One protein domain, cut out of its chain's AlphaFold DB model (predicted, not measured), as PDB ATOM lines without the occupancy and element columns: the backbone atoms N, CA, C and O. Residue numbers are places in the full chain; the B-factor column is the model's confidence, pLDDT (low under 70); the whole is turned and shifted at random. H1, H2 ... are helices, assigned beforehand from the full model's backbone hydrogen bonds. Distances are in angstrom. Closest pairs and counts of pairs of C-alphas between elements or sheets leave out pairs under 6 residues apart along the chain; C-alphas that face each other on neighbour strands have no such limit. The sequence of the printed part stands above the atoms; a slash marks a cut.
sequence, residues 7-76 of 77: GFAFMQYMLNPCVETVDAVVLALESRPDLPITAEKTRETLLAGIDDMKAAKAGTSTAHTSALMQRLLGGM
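What this domain is: This is residues 7 to 76 of the 77 residues of an uncharacterized protein of Comamonadaceae bacterium (UniProt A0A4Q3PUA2). A long straight helix, H4, sticks out as an arm with its residues 58 to 74 from a small head of three shorter helices, H1, H2 and H3. In the head the chain folds back twice, with H2 in the middle between H1 and H3; without the free residues 58 to 76 the body spans 32 by 19 by 15 A, and with them the whole is a rod. The printed part has 70 residues with four named helices, in the order H1, H2, H3, H4, and no named strand; its class is all helix. The whole is extended, with a radius of gyration of the C-alphas of 17.3 A, and the C-alphas span 59 by 20 by 20 A.

Where its parts are: H1 runs from residue 7 to 15, beginning at C-alpha 7 at (-81.614, 24.243, 1.103), and is 12.3 A from first to last C-alpha. H2 follows at residues 19 to 30 and is 16.3 A long. H3 covers residues 39 to 48, 14.3 A. H4, the longest, holds residues 50 to 74 and measures 36.3 A, from C-alpha 50 at (-84.784, 39.723, 8.746) to C-alpha 74 at (-92.385, 25.054, 41.116).

How they stand to each other: H1 and H2 form a helical hairpin; they touch, run opposite ways and stand at a shallow tilt of 20 degrees. Their closest C-alphas are those of Tyr 13 and Thr 21, 4.9 A apart. H2 and H3 form a second helical hairpin; they touch, opposite ways, at a shallow tilt of 27 degrees. Their closest C-alphas, of Val 26 and Ala 39, are 5.3 A apart. H1 and H3 are apart. H3 and H4 meet only through their link. H4 is close to H1 but not clearly touching it, the closest C-alphas being those of Met 14 and Met 53, 7.5 A apart; they run the same way at a steep tilt of 59 degrees. H2 and H4 are apart. In H1, H2, H3 and H4 every O i to N i+4 pair is within hydrogen-bond range.

The domain as a whole: The two C-alphas farthest apart are those of Pro 33 and Met 76, at 59.4 A. Residues 58 to 76, of which 58 to 74 belong to H4, stand free; without them the body of 51 residues spans 32 by 19 by 15 A. The printed part has no cut. The links H1 to H2 and H3 to H4 are tight, and the link H2 to H3, 8 residues, is short. The mean pLDDT of the printed part is 76.3, and residues 57 to 76 are under 70; H4 has a mean of 64.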
ATOM      1  N   GLY A   7     -81.216  24.700  -0.228       81.12
ATOM      2  CA  GLY A   7     -81.614  24.243   1.103       81.12
ATOM      3  C   GLY A   7     -80.574  24.557   2.182       81.12
ATOM      4  O   GLY A   7     -80.938  24.952   3.287       81.12
ATOM      5  N   PHE A   8     -79.282  24.451   1.862       86.38
ATOM      6  CA  PHE A   8     -78.204  24.786   2.792       86.38
ATOM      7  C   PHE A   8     -78.092  26.300   3.010       86.38
ATOM      8  O   PHE A   8     -78.006  26.743   4.154       86.38
ATOM      9  N   ALA A   9     -78.156  27.091   1.935       85.94
ATOM     10  CA  ALA A   9     -78.144  28.552   2.028       85.94
ATOM     11  C   ALA A   9     -79.338  29.071   2.849       85.94
ATOM     12  O   ALA A   9     -79.177  29.899   3.745       85.94
ATOM     13  N   PHE A  10     -80.530  28.514   2.615       86.19
ATOM     14  CA  PHE A  10     -81.734  28.895   3.346       86.19
ATOM     15  C   PHE A  10     -81.677  28.473   4.819       86.19
ATOM     16  O   PHE A  10     -82.075  29.230   5.702       86.19
ATOM     17  N   MET A  11     -81.122  27.297   5.119       86.50
ATOM     18  CA  MET A  11     -80.878  26.874   6.500       86.50
ATOM     19  C   MET A  11     -79.929  27.837   7.229       86.50
ATOM     20  O   MET A  11     -80.181  28.174   8.386       86.50
ATOM     21  N   GLN A  12     -78.866  28.315   6.573       86.94
ATOM     22  CA  GLN A  12     -77.977  29.317   7.169       86.94
ATOM     23  C   GLN A  12     -78.696  30.641   7.436       86.94
ATOM     24  O   GLN A  12     -78.538  31.195   8.524       86.94
ATOM     25  N   TYR A  13     -79.542  31.091   6.507       87.81
ATOM     26  CA  TYR A  13     -80.406  32.256   6.710       87.81
ATOM     27  C   TYR A  13     -81.331  32.087   7.927       87.81
ATOM     28  O   TYR A  13     -81.419  32.977   8.767       87.81
ATOM     29  N   MET A  14     -81.960  30.922   8.092       85.75
ATOM     30  CA  MET A  14     -82.822  30.639   9.251       85.75
ATOM     31  C   MET A  14     -82.047  30.623  10.579       85.75
ATOM     32  O   MET A  14     -82.564  31.035  11.621       85.75
ATOM     33  N   LEU A  15     -80.800  30.144  10.566       85.56
ATOM     34  CA  LEU A  15     -79.946  30.109  11.753       85.56
ATOM     35  C   LEU A  15     -79.409  31.493  12.117       85.56
ATOM     36  O   LEU A  15     -79.340  31.818  13.305       85.56
ATOM     37  N   ASN A  16     -79.029  32.299  11.132       85.75
ATOM     38  CA  ASN A  16     -78.468  33.626  11.338       85.75
ATOM     39  C   ASN A  16     -78.897  34.583  10.215       85.75
ATOM     40  O   ASN A  16     -78.133  34.788   9.274       85.75
ATOM     41  N   PRO A  17     -80.096  35.183  10.304       85.81
ATOM     42  CA  PRO A  17     -80.603  36.049   9.248       85.81
ATOM     43  C   PRO A  17     -79.791  37.351   9.189       85.81
ATOM     44  O   PRO A  17     -79.909  38.234  10.048       85.81
ATOM     45  N   CYS A  18     -78.951  37.461   8.161       87.12
ATOM     46  CA  CYS A  18     -78.152  38.641   7.833       87.12
ATOM     47  C   CYS A  18     -77.990  38.803   6.313       87.12
ATOM     48  O   CYS A  18     -78.269  37.879   5.546       87.12
ATOM     49  N   VAL A  19     -77.493  39.968   5.882       88.25
ATOM     50  CA  VAL A  19     -77.293  40.305   4.460       88.25
ATOM     51  C   VAL A  19     -76.468  39.240   3.726       88.25
ATOM     52  O   VAL A  19     -76.854  38.819   2.643       88.25
ATOM     53  N   GLU A  20     -75.407  38.717   4.348       87.88
ATOM     54  CA  GLU A  20     -74.542  37.689   3.746       87.88
ATOM     55  C   GLU A  20     -75.294  36.377   3.467       87.88
ATOM     56  O   GLU A  20     -75.153  35.784   2.399       87.88
ATOM     57  N   THR A  21     -76.138  35.929   4.404       87.75
ATOM     58  CA  THR A  21     -76.955  34.717   4.208       87.75
ATOM     59  C   THR A  21     -78.072  34.917   3.186       87.75
ATOM     60  O   THR A  21     -78.436  33.968   2.496       87.75
ATOM     61  N   VAL A  22     -78.591  36.143   3.048       87.81
ATOM     62  CA  VAL A  22     -79.555  36.486   1.994       87.81
ATOM     63  C   VAL A  22     -78.885  36.410   0.629       87.81
ATOM     64  O   VAL A  22     -79.404  35.739  -0.258       87.81
ATOM     65  N   ASP A  23     -77.717  37.033   0.471       87.69
ATOM     66  CA  ASP A  23     -76.987  37.016  -0.797       87.69
ATOM     67  C   ASP A  23     -76.593  35.576  -1.194       87.69
ATOM     68  O   ASP A  23     -76.685  35.215  -2.366       87.69
ATOM     69  N   ALA A  24     -76.277  34.703  -0.227       86.88
ATOM     70  CA  ALA A  24     -76.051  33.276  -0.484       86.88
ATOM     71  C   ALA A  24     -77.302  32.542  -1.015       86.88
ATOM     72  O   ALA A  24     -77.186  31.690  -1.899       86.88
ATOM     73  N   VAL A  25     -78.498  32.860  -0.502       87.12
ATOM     74  CA  VAL A  25     -79.772  32.292  -0.987       87.12
ATOM     75  C   VAL A  25     -80.109  32.813  -2.381       87.12
ATOM     76  O   VAL A  25     -80.526  32.041  -3.244       87.12
ATOM     77  N   VAL A  26     -79.903  34.108  -2.612       88.69
ATOM     78  CA  VAL A  26     -80.152  34.763  -3.900       88.69
ATOM     79  C   VAL A  26     -79.245  34.174  -4.980       88.69
ATOM     80  O   VAL A  26     -79.742  33.759  -6.022       88.69
ATOM     81  N   LEU A  27     -77.949  34.024  -4.701       86.50
ATOM     82  CA  LEU A  27     -76.982  33.438  -5.633       86.50
ATOM     83  C   LEU A  27     -77.297  31.964  -5.951       86.50
ATOM     84  O   LEU A  27     -77.144  31.509  -7.084       86.50
ATOM     85  N   ALA A  28     -77.793  31.213  -4.965       83.44
ATOM     86  CA  ALA A  28     -78.264  29.848  -5.177       83.44
ATOM     87  C   ALA A  28     -79.540  29.798  -6.040       83.44
ATOM     88  O   ALA A  28     -79.709  28.878  -6.837       83.44
ATOM     89  N   LEU A  29     -80.427  30.790  -5.928       82.56
ATOM     90  CA  LEU A  29     -81.638  30.900  -6.748       82.56
ATOM     91  C   LEU A  29     -81.357  31.360  -8.179       82.56
ATOM     92  O   LEU A  29     -81.997  30.861  -9.098       82.56
ATOM     93  N   GLU A  30     -80.379  32.240  -8.389       83.00
ATOM     94  CA  GLU A  30     -79.940  32.646  -9.734       83.00
ATOM     95  C   GLU A  30     -79.442  31.461 -10.569       83.00
ATOM     96  O   GLU A  30     -79.597  31.444 -11.789       83.00
ATOM     97  N   SER A  31     -78.911  30.426  -9.912       78.88
ATOM     98  CA  SER A  31     -78.517  29.178 -10.574       78.88
ATOM     99  C   SER A  31     -79.702  28.327 -11.068       78.88
ATOM    100  O   SER A  31     -79.496  27.347 -11.785       78.88
ATOM    101  N   ARG A  32     -80.943  28.700 -10.720       75.31
ATOM    102  CA  ARG A  32     -82.182  27.971 -11.029       75.31
ATOM    103  C   ARG A  32     -83.176  28.817 -11.831       75.31
ATOM    104  O   ARG A  32     -84.134  29.357 -11.274       75.31
ATOM    105  N   PRO A  33     -83.011  28.882 -13.164       70.25
ATOM    106  CA  PRO A  33     -83.915  29.628 -14.043       70.25
ATOM    107  C   PRO A  33     -85.313  28.997 -14.167       70.25
ATOM    108  O   PRO A  33     -86.193  29.566 -14.805       70.25
ATOM    109  N   ASP A  34     -85.524  27.811 -13.594       79.31
ATOM    110  CA  ASP A  34     -86.790  27.081 -13.619       79.31
ATOM    111  C   ASP A  34     -87.795  27.556 -12.556       79.31
ATOM    112  O   ASP A  34     -88.974  27.202 -12.607       79.31
ATOM    113  N   LEU A  35     -87.349  28.370 -11.595       71.31
ATOM    114  CA  LEU A  35     -88.213  28.928 -10.563       71.31
ATOM    115  C   LEU A  35     -88.874  30.230 -11.054       71.31
ATOM    116  O   LEU A  35     -88.196  31.106 -11.584       71.31
ATOM    117  N   PRO A  36     -90.184  30.429 -10.818       75.38
ATOM    118  CA  PRO A  36     -90.920  31.622 -11.257       75.38
ATOM    119  C   PRO A  36     -90.627  32.872 -10.404       75.38
ATOM    120  O   PRO A  36     -91.413  33.820 -10.386       75.38
ATOM    121  N   ILE A  37     -89.535  32.866  -9.639       75.94
ATOM    122  CA  ILE A  37     -89.177  33.908  -8.680       75.94
ATOM    123  C   ILE A  37     -87.854  34.526  -9.119       75.94
ATOM    124  O   ILE A  37     -86.885  33.820  -9.377       75.94
ATOM    125  N   THR A  38     -87.810  35.855  -9.171       81.38
ATOM    126  CA  THR A  38     -86.589  36.587  -9.501       81.38
ATOM    127  C   THR A  38     -85.691  36.740  -8.274       81.38
ATOM    128  O   THR A  38     -86.155  36.886  -7.135       81.38
ATOM    129  N   ALA A  39     -84.382  36.734  -8.517       80.81
ATOM    130  CA  ALA A  39     -83.346  36.976  -7.515       80.81
ATOM    131  C   ALA A  39     -83.572  38.296  -6.760       80.81
ATOM    132  O   ALA A  39     -83.533  38.338  -5.532       80.81
ATOM    133  N   GLU A  40     -83.928  39.347  -7.500       83.69
ATOM    134  CA  GLU A  40     -84.188  40.695  -6.993       83.69
ATOM    135  C   GLU A  40     -85.353  40.722  -5.988       83.69
ATOM    136  O   GLU A  40     -85.194  41.157  -4.848       83.69
ATOM    137  N   LYS A  41     -86.493  40.121  -6.356       84.44
ATOM    138  CA  LYS A  41     -87.672  40.026  -5.483       84.44
ATOM    139  C   LYS A  41     -87.411  39.154  -4.254       84.44
ATOM    140  O   LYS A  41     -87.934  39.427  -3.171       84.44
ATOM    141  N   THR A  42     -86.600  38.105  -4.405       85.19
ATOM    142  CA  THR A  42     -86.201  37.258  -3.274       85.19
ATOM    143  C   THR A  42     -85.344  38.030  -2.285       85.19
ATOM    144  O   THR A  42     -85.588  37.961  -1.083       85.19
ATOM    145  N   ARG A  43     -84.377  38.800  -2.788       88.69
ATOM    146  CA  ARG A  43     -83.497  39.627  -1.967       88.69
ATOM    147  C   ARG A  43     -84.289  40.644  -1.155       88.69
ATOM    148  O   ARG A  43     -84.102  40.719   0.054       88.69
ATOM    149  N   GLU A  44     -85.206  41.368  -1.793       88.94
ATOM    150  CA  GLU A  44     -86.083  42.330  -1.112       88.94
ATOM    151  C   GLU A  44     -86.930  41.667  -0.020       88.94
ATOM    152  O   GLU A  44     -86.969  42.146   1.113       88.94
ATOM    153  N   THR A  45     -87.559  40.531  -0.339       85.56
ATOM    154  CA  THR A  45     -88.431  39.808   0.600       85.56
ATOM    155  C   THR A  45     -87.646  39.282   1.804       85.56
ATOM    156  O   THR A  45     -88.093  39.412   2.942       85.56
ATOM    157  N   LEU A  46     -86.465  38.702   1.571       86.12
ATOM    158  CA  LEU A  46     -85.629  38.170   2.641       86.12
ATOM    159  C   LEU A  46     -85.035  39.283   3.504       86.12
ATOM    160  O   LEU A  46     -85.034  39.143   4.719       86.12
ATOM    161  N   LEU A  47     -84.587  40.393   2.909       88.56
ATOM    162  CA  LEU A  47     -84.086  41.544   3.667       88.56
ATOM    163  C   LEU A  47     -85.172  42.150   4.560       88.56
ATOM    164  O   LEU A  47     -84.911  42.399   5.736       88.56
ATOM    165  N   ALA A  48     -86.385  42.337   4.032       86.69
ATOM    166  CA  ALA A  48     -87.516  42.838   4.811       86.69
ATOM    167  C   ALA A  48     -87.908  41.880   5.952       86.69
ATOM    168  O   ALA A  48     -88.283  42.324   7.032       86.69
ATOM    169  N   GLY A  49     -87.770  40.568   5.735       82.56
ATOM    170  CA  GLY A  49     -88.094  39.536   6.720       82.56
ATOM    171  C   GLY A  49     -87.023  39.274   7.788       82.56
ATOM    172  O   GLY A  49     -87.256  38.432   8.657       82.56
ATOM    173  N   ILE A  50     -85.860  39.947   7.760       85.50
ATOM    174  CA  ILE A  50     -84.784  39.723   8.746       85.50
ATOM    175  C   ILE A  50     -85.262  40.047  10.164       85.50
ATOM    176  O   ILE A  50     -85.016  39.264  11.085       85.50
ATOM    177  N   ASP A  51     -85.926  41.186  10.349       81.31
ATOM    178  CA  ASP A  51     -86.362  41.630  11.676       81.31
ATOM    179  C   ASP A  51     -87.473  40.731  12.226       81.31
ATOM    180  O   ASP A  51     -87.414  40.325  13.389       81.31
ATOM    181  N   ASP A  52     -88.398  40.298  11.367       81.06
ATOM    182  CA  ASP A  52     -89.437  39.324  11.715       81.06
ATOM    183  C   ASP A  52     -88.844  37.953  12.074       81.06
ATOM    184  O   ASP A  52     -89.276  37.316  13.037       81.06
ATOM    185  N   MET A  53     -87.808  37.495  11.363       79.12
ATOM    186  CA  MET A  53     -87.106  36.246  11.687       79.12
ATOM    187  C   MET A  53     -86.306  36.321  12.978       79.12
ATOM    188  O   MET A  53     -86.327  35.375  13.774       79.12
ATOM    189  N   LYS A  54     -85.657  37.453  13.250       78.06
ATOM    190  CA  LYS A  54     -85.011  37.693  14.544       78.06
ATOM    191  C   LYS A  54     -86.037  37.726  15.676       78.06
ATOM    192  O   LYS A  54     -85.804  37.104  16.713       78.06
ATOM    193  N   ALA A  55     -87.179  38.381  15.469       75.00
ATOM    194  CA  ALA A  55     -88.267  38.434  16.439       75.00
ATOM    195  C   ALA A  55     -88.892  37.050  16.691       75.00
ATOM    196  O   ALA A  55     -89.095  36.674  17.845       75.00
ATOM    197  N   ALA A  56     -89.123  36.246  15.649       73.38
ATOM    198  CA  ALA A  56     -89.637  34.880  15.773       73.38
ATOM    199  C   ALA A  56     -88.658  33.953  16.520       73.38
ATOM    200  O   ALA A  56     -89.062  33.158  17.381       73.38
ATOM    201  N   LYS A  57     -87.354  34.090  16.250       67.62
ATOM    202  CA  LYS A  57     -86.295  33.364  16.966       67.62
ATOM    203  C   LYS A  57     -86.196  33.790  18.435       67.62
ATOM    204  O   LYS A  57     -85.959  32.956  19.307       67.62
ATOM    205  N   ALA A  58     -86.420  35.070  18.728       62.06
ATOM    206  CA  ALA A  58     -86.500  35.556  20.100       62.06
ATOM    207  C   ALA A  58     -87.755  35.022  20.814       62.06
ATOM    208  O   ALA A  58     -87.635  34.462  21.899       62.06
ATOM    209  N   GLY A  59     -88.937  35.105  20.193       54.53
ATOM    210  CA  GLY A  59     -90.215  34.692  20.791       54.53
ATOM    211  C   GLY A  59     -90.313  33.197  21.119       54.53
ATOM    212  O   GLY A  59     -90.880  32.819  22.145       54.53
ATOM    213  N   THR A  60     -89.701  32.339  20.302       54.94
ATOM    214  CA  THR A  60     -89.588  30.894  20.584       54.94
ATOM    215  C   THR A  60     -88.628  30.593  21.741       54.94
ATOM    216  O   THR A  60     -88.887  29.688  22.538       54.94
ATOM    217  N   SER A  61     -87.568  31.391  21.901       51.16
ATOM    218  CA  SER A  61     -86.628  31.279  23.021       51.16
ATOM    219  C   SER A  61     -87.273  31.669  24.361       51.16
ATOM    220  O   SER A  61     -87.103  30.961  25.359       51.16
ATOM    221  N   THR A  62     -88.084  32.735  24.391       49.81
ATOM    222  CA  THR A  62     -88.737  33.237  25.619       49.81
ATOM    223  C   THR A  62     -89.854  32.320  26.132       49.81
ATOM    224  O   THR A  62     -90.029  32.155  27.345       49.81
ATOM    225  N   ALA A  63     -90.606  31.681  25.229       51.62
ATOM    226  CA  ALA A  63     -91.660  30.732  25.599       51.62
ATOM    227  C   ALA A  63     -91.093  29.462  26.266       51.62
ATOM    228  O   ALA A  63     -91.636  28.982  27.260       51.62
ATOM    229  N   HIS A  64     -89.958  28.950  25.777       51.91
ATOM    230  CA  HIS A  64     -89.301  27.787  26.376       51.91
ATOM    231  C   HIS A  64     -88.572  28.108  27.691       51.91
ATOM    232  O   HIS A  64     -88.620  27.302  28.622       51.91
ATOM    233  N   THR A  65     -87.931  29.276  27.811       54.88
ATOM    234  CA  THR A  65     -87.225  29.666  29.049       54.88
ATOM    235  C   THR A  65     -88.176  29.998  30.193       54.88
ATOM    236  O   THR A  65     -87.912  29.592  31.324       54.88
ATOM    237  N   SER A  66     -89.305  30.663  29.929       56.47
ATOM    238  CA  SER A  66     -90.316  30.931  30.964       56.47
ATOM    239  C   SER A  66     -90.959  29.646  31.498       56.47
ATOM    240  O   SER A  66     -91.063  29.476  32.713       56.47
ATOM    241  N   ALA A  67     -91.301  28.695  30.621       59.06
ATOM    242  CA  ALA A  67     -91.843  27.396  31.020       59.06
ATOM    243  C   ALA A  67     -90.830  26.543  31.812       59.06
ATOM    244  O   ALA A  67     -91.205  25.848  32.760       59.06
ATOM    245  N   LEU A  68     -89.539  26.610  31.462       59.72
ATOM    246  CA  LEU A  68     -88.467  25.931  32.196       59.72
ATOM    247  C   LEU A  68     -88.229  26.564  33.578       59.72
ATOM    248  O   LEU A  68     -88.163  25.843  34.571       59.72
ATOM    249  N   MET A  69     -88.167  27.898  33.659       61.91
ATOM    250  CA  MET A  69     -88.042  28.648  34.919       61.91
ATOM    251  C   MET A  69     -89.216  28.363  35.864       61.91
ATOM    252  O   MET A  69     -89.000  28.093  37.043       61.91
ATOM    253  N   GLN A  70     -90.453  28.360  35.354       64.38
ATOM    254  CA  GLN A  70     -91.639  28.032  36.153       64.38
ATOM    255  C   GLN A  70     -91.611  26.587  36.670       64.38
ATOM    256  O   GLN A  70     -91.978  26.344  37.818       64.38
ATOM    257  N   ARG A  71     -91.128  25.628  35.867       62.06
ATOM    258  CA  ARG A  71     -90.949  24.233  36.305       62.06
ATOM    259  C   ARG A  71     -89.860  24.078  37.368       62.06
ATOM    260  O   ARG A  71     -90.069  23.344  38.328       62.06
ATOM    261  N   LEU A  72     -88.732  24.770  37.223       63.84
ATOM    262  CA  LEU A  72     -87.629  24.719  38.190       63.84
ATOM    263  C   LEU A  72     -88.000  25.384  39.525       63.84
ATOM    264  O   LEU A  72     -87.685  24.844  40.579       63.84
ATOM    265  N   LEU A  73     -88.724  26.507  39.489       69.50
ATOM    266  CA  LEU A  73     -89.198  27.206  40.691       69.50
ATOM    267  C   LEU A  73     -90.384  26.494  41.368       69.50
ATOM    268  O   LEU A  73     -90.519  26.557  42.587       69.50
ATOM    269  N   GLY A  74     -91.235  25.806  40.600       63.34
ATOM    270  CA  GLY A  74     -92.385  25.054  41.116       63.34
ATOM    271  C   GLY A  74     -92.058  23.658  41.663       63.34
ATOM    272  O   GLY A  74     -92.848  23.120  42.432       63.34
ATOM    273  N   GLY A  75     -90.914  23.074  41.290       60.44
ATOM    274  CA  GLY A  75     -90.477  21.735  41.718       60.44
ATOM    275  C   GLY A  75     -89.600  21.688  42.980       60.44
ATOM    276  O   GLY A  75     -89.140  20.612  43.342       60.44
ATOM    277  N   MET A  76     -89.340  22.826  43.635       53.28
ATOM    278  CA  MET A  76     -88.494  22.948  44.838       53.28
ATOM    279  C   MET A  76     -89.294  23.013  46.160       53.28
ATOM    280  O   MET A  76     -88.922  23.745  47.080       53.28
TER     281      MET A  76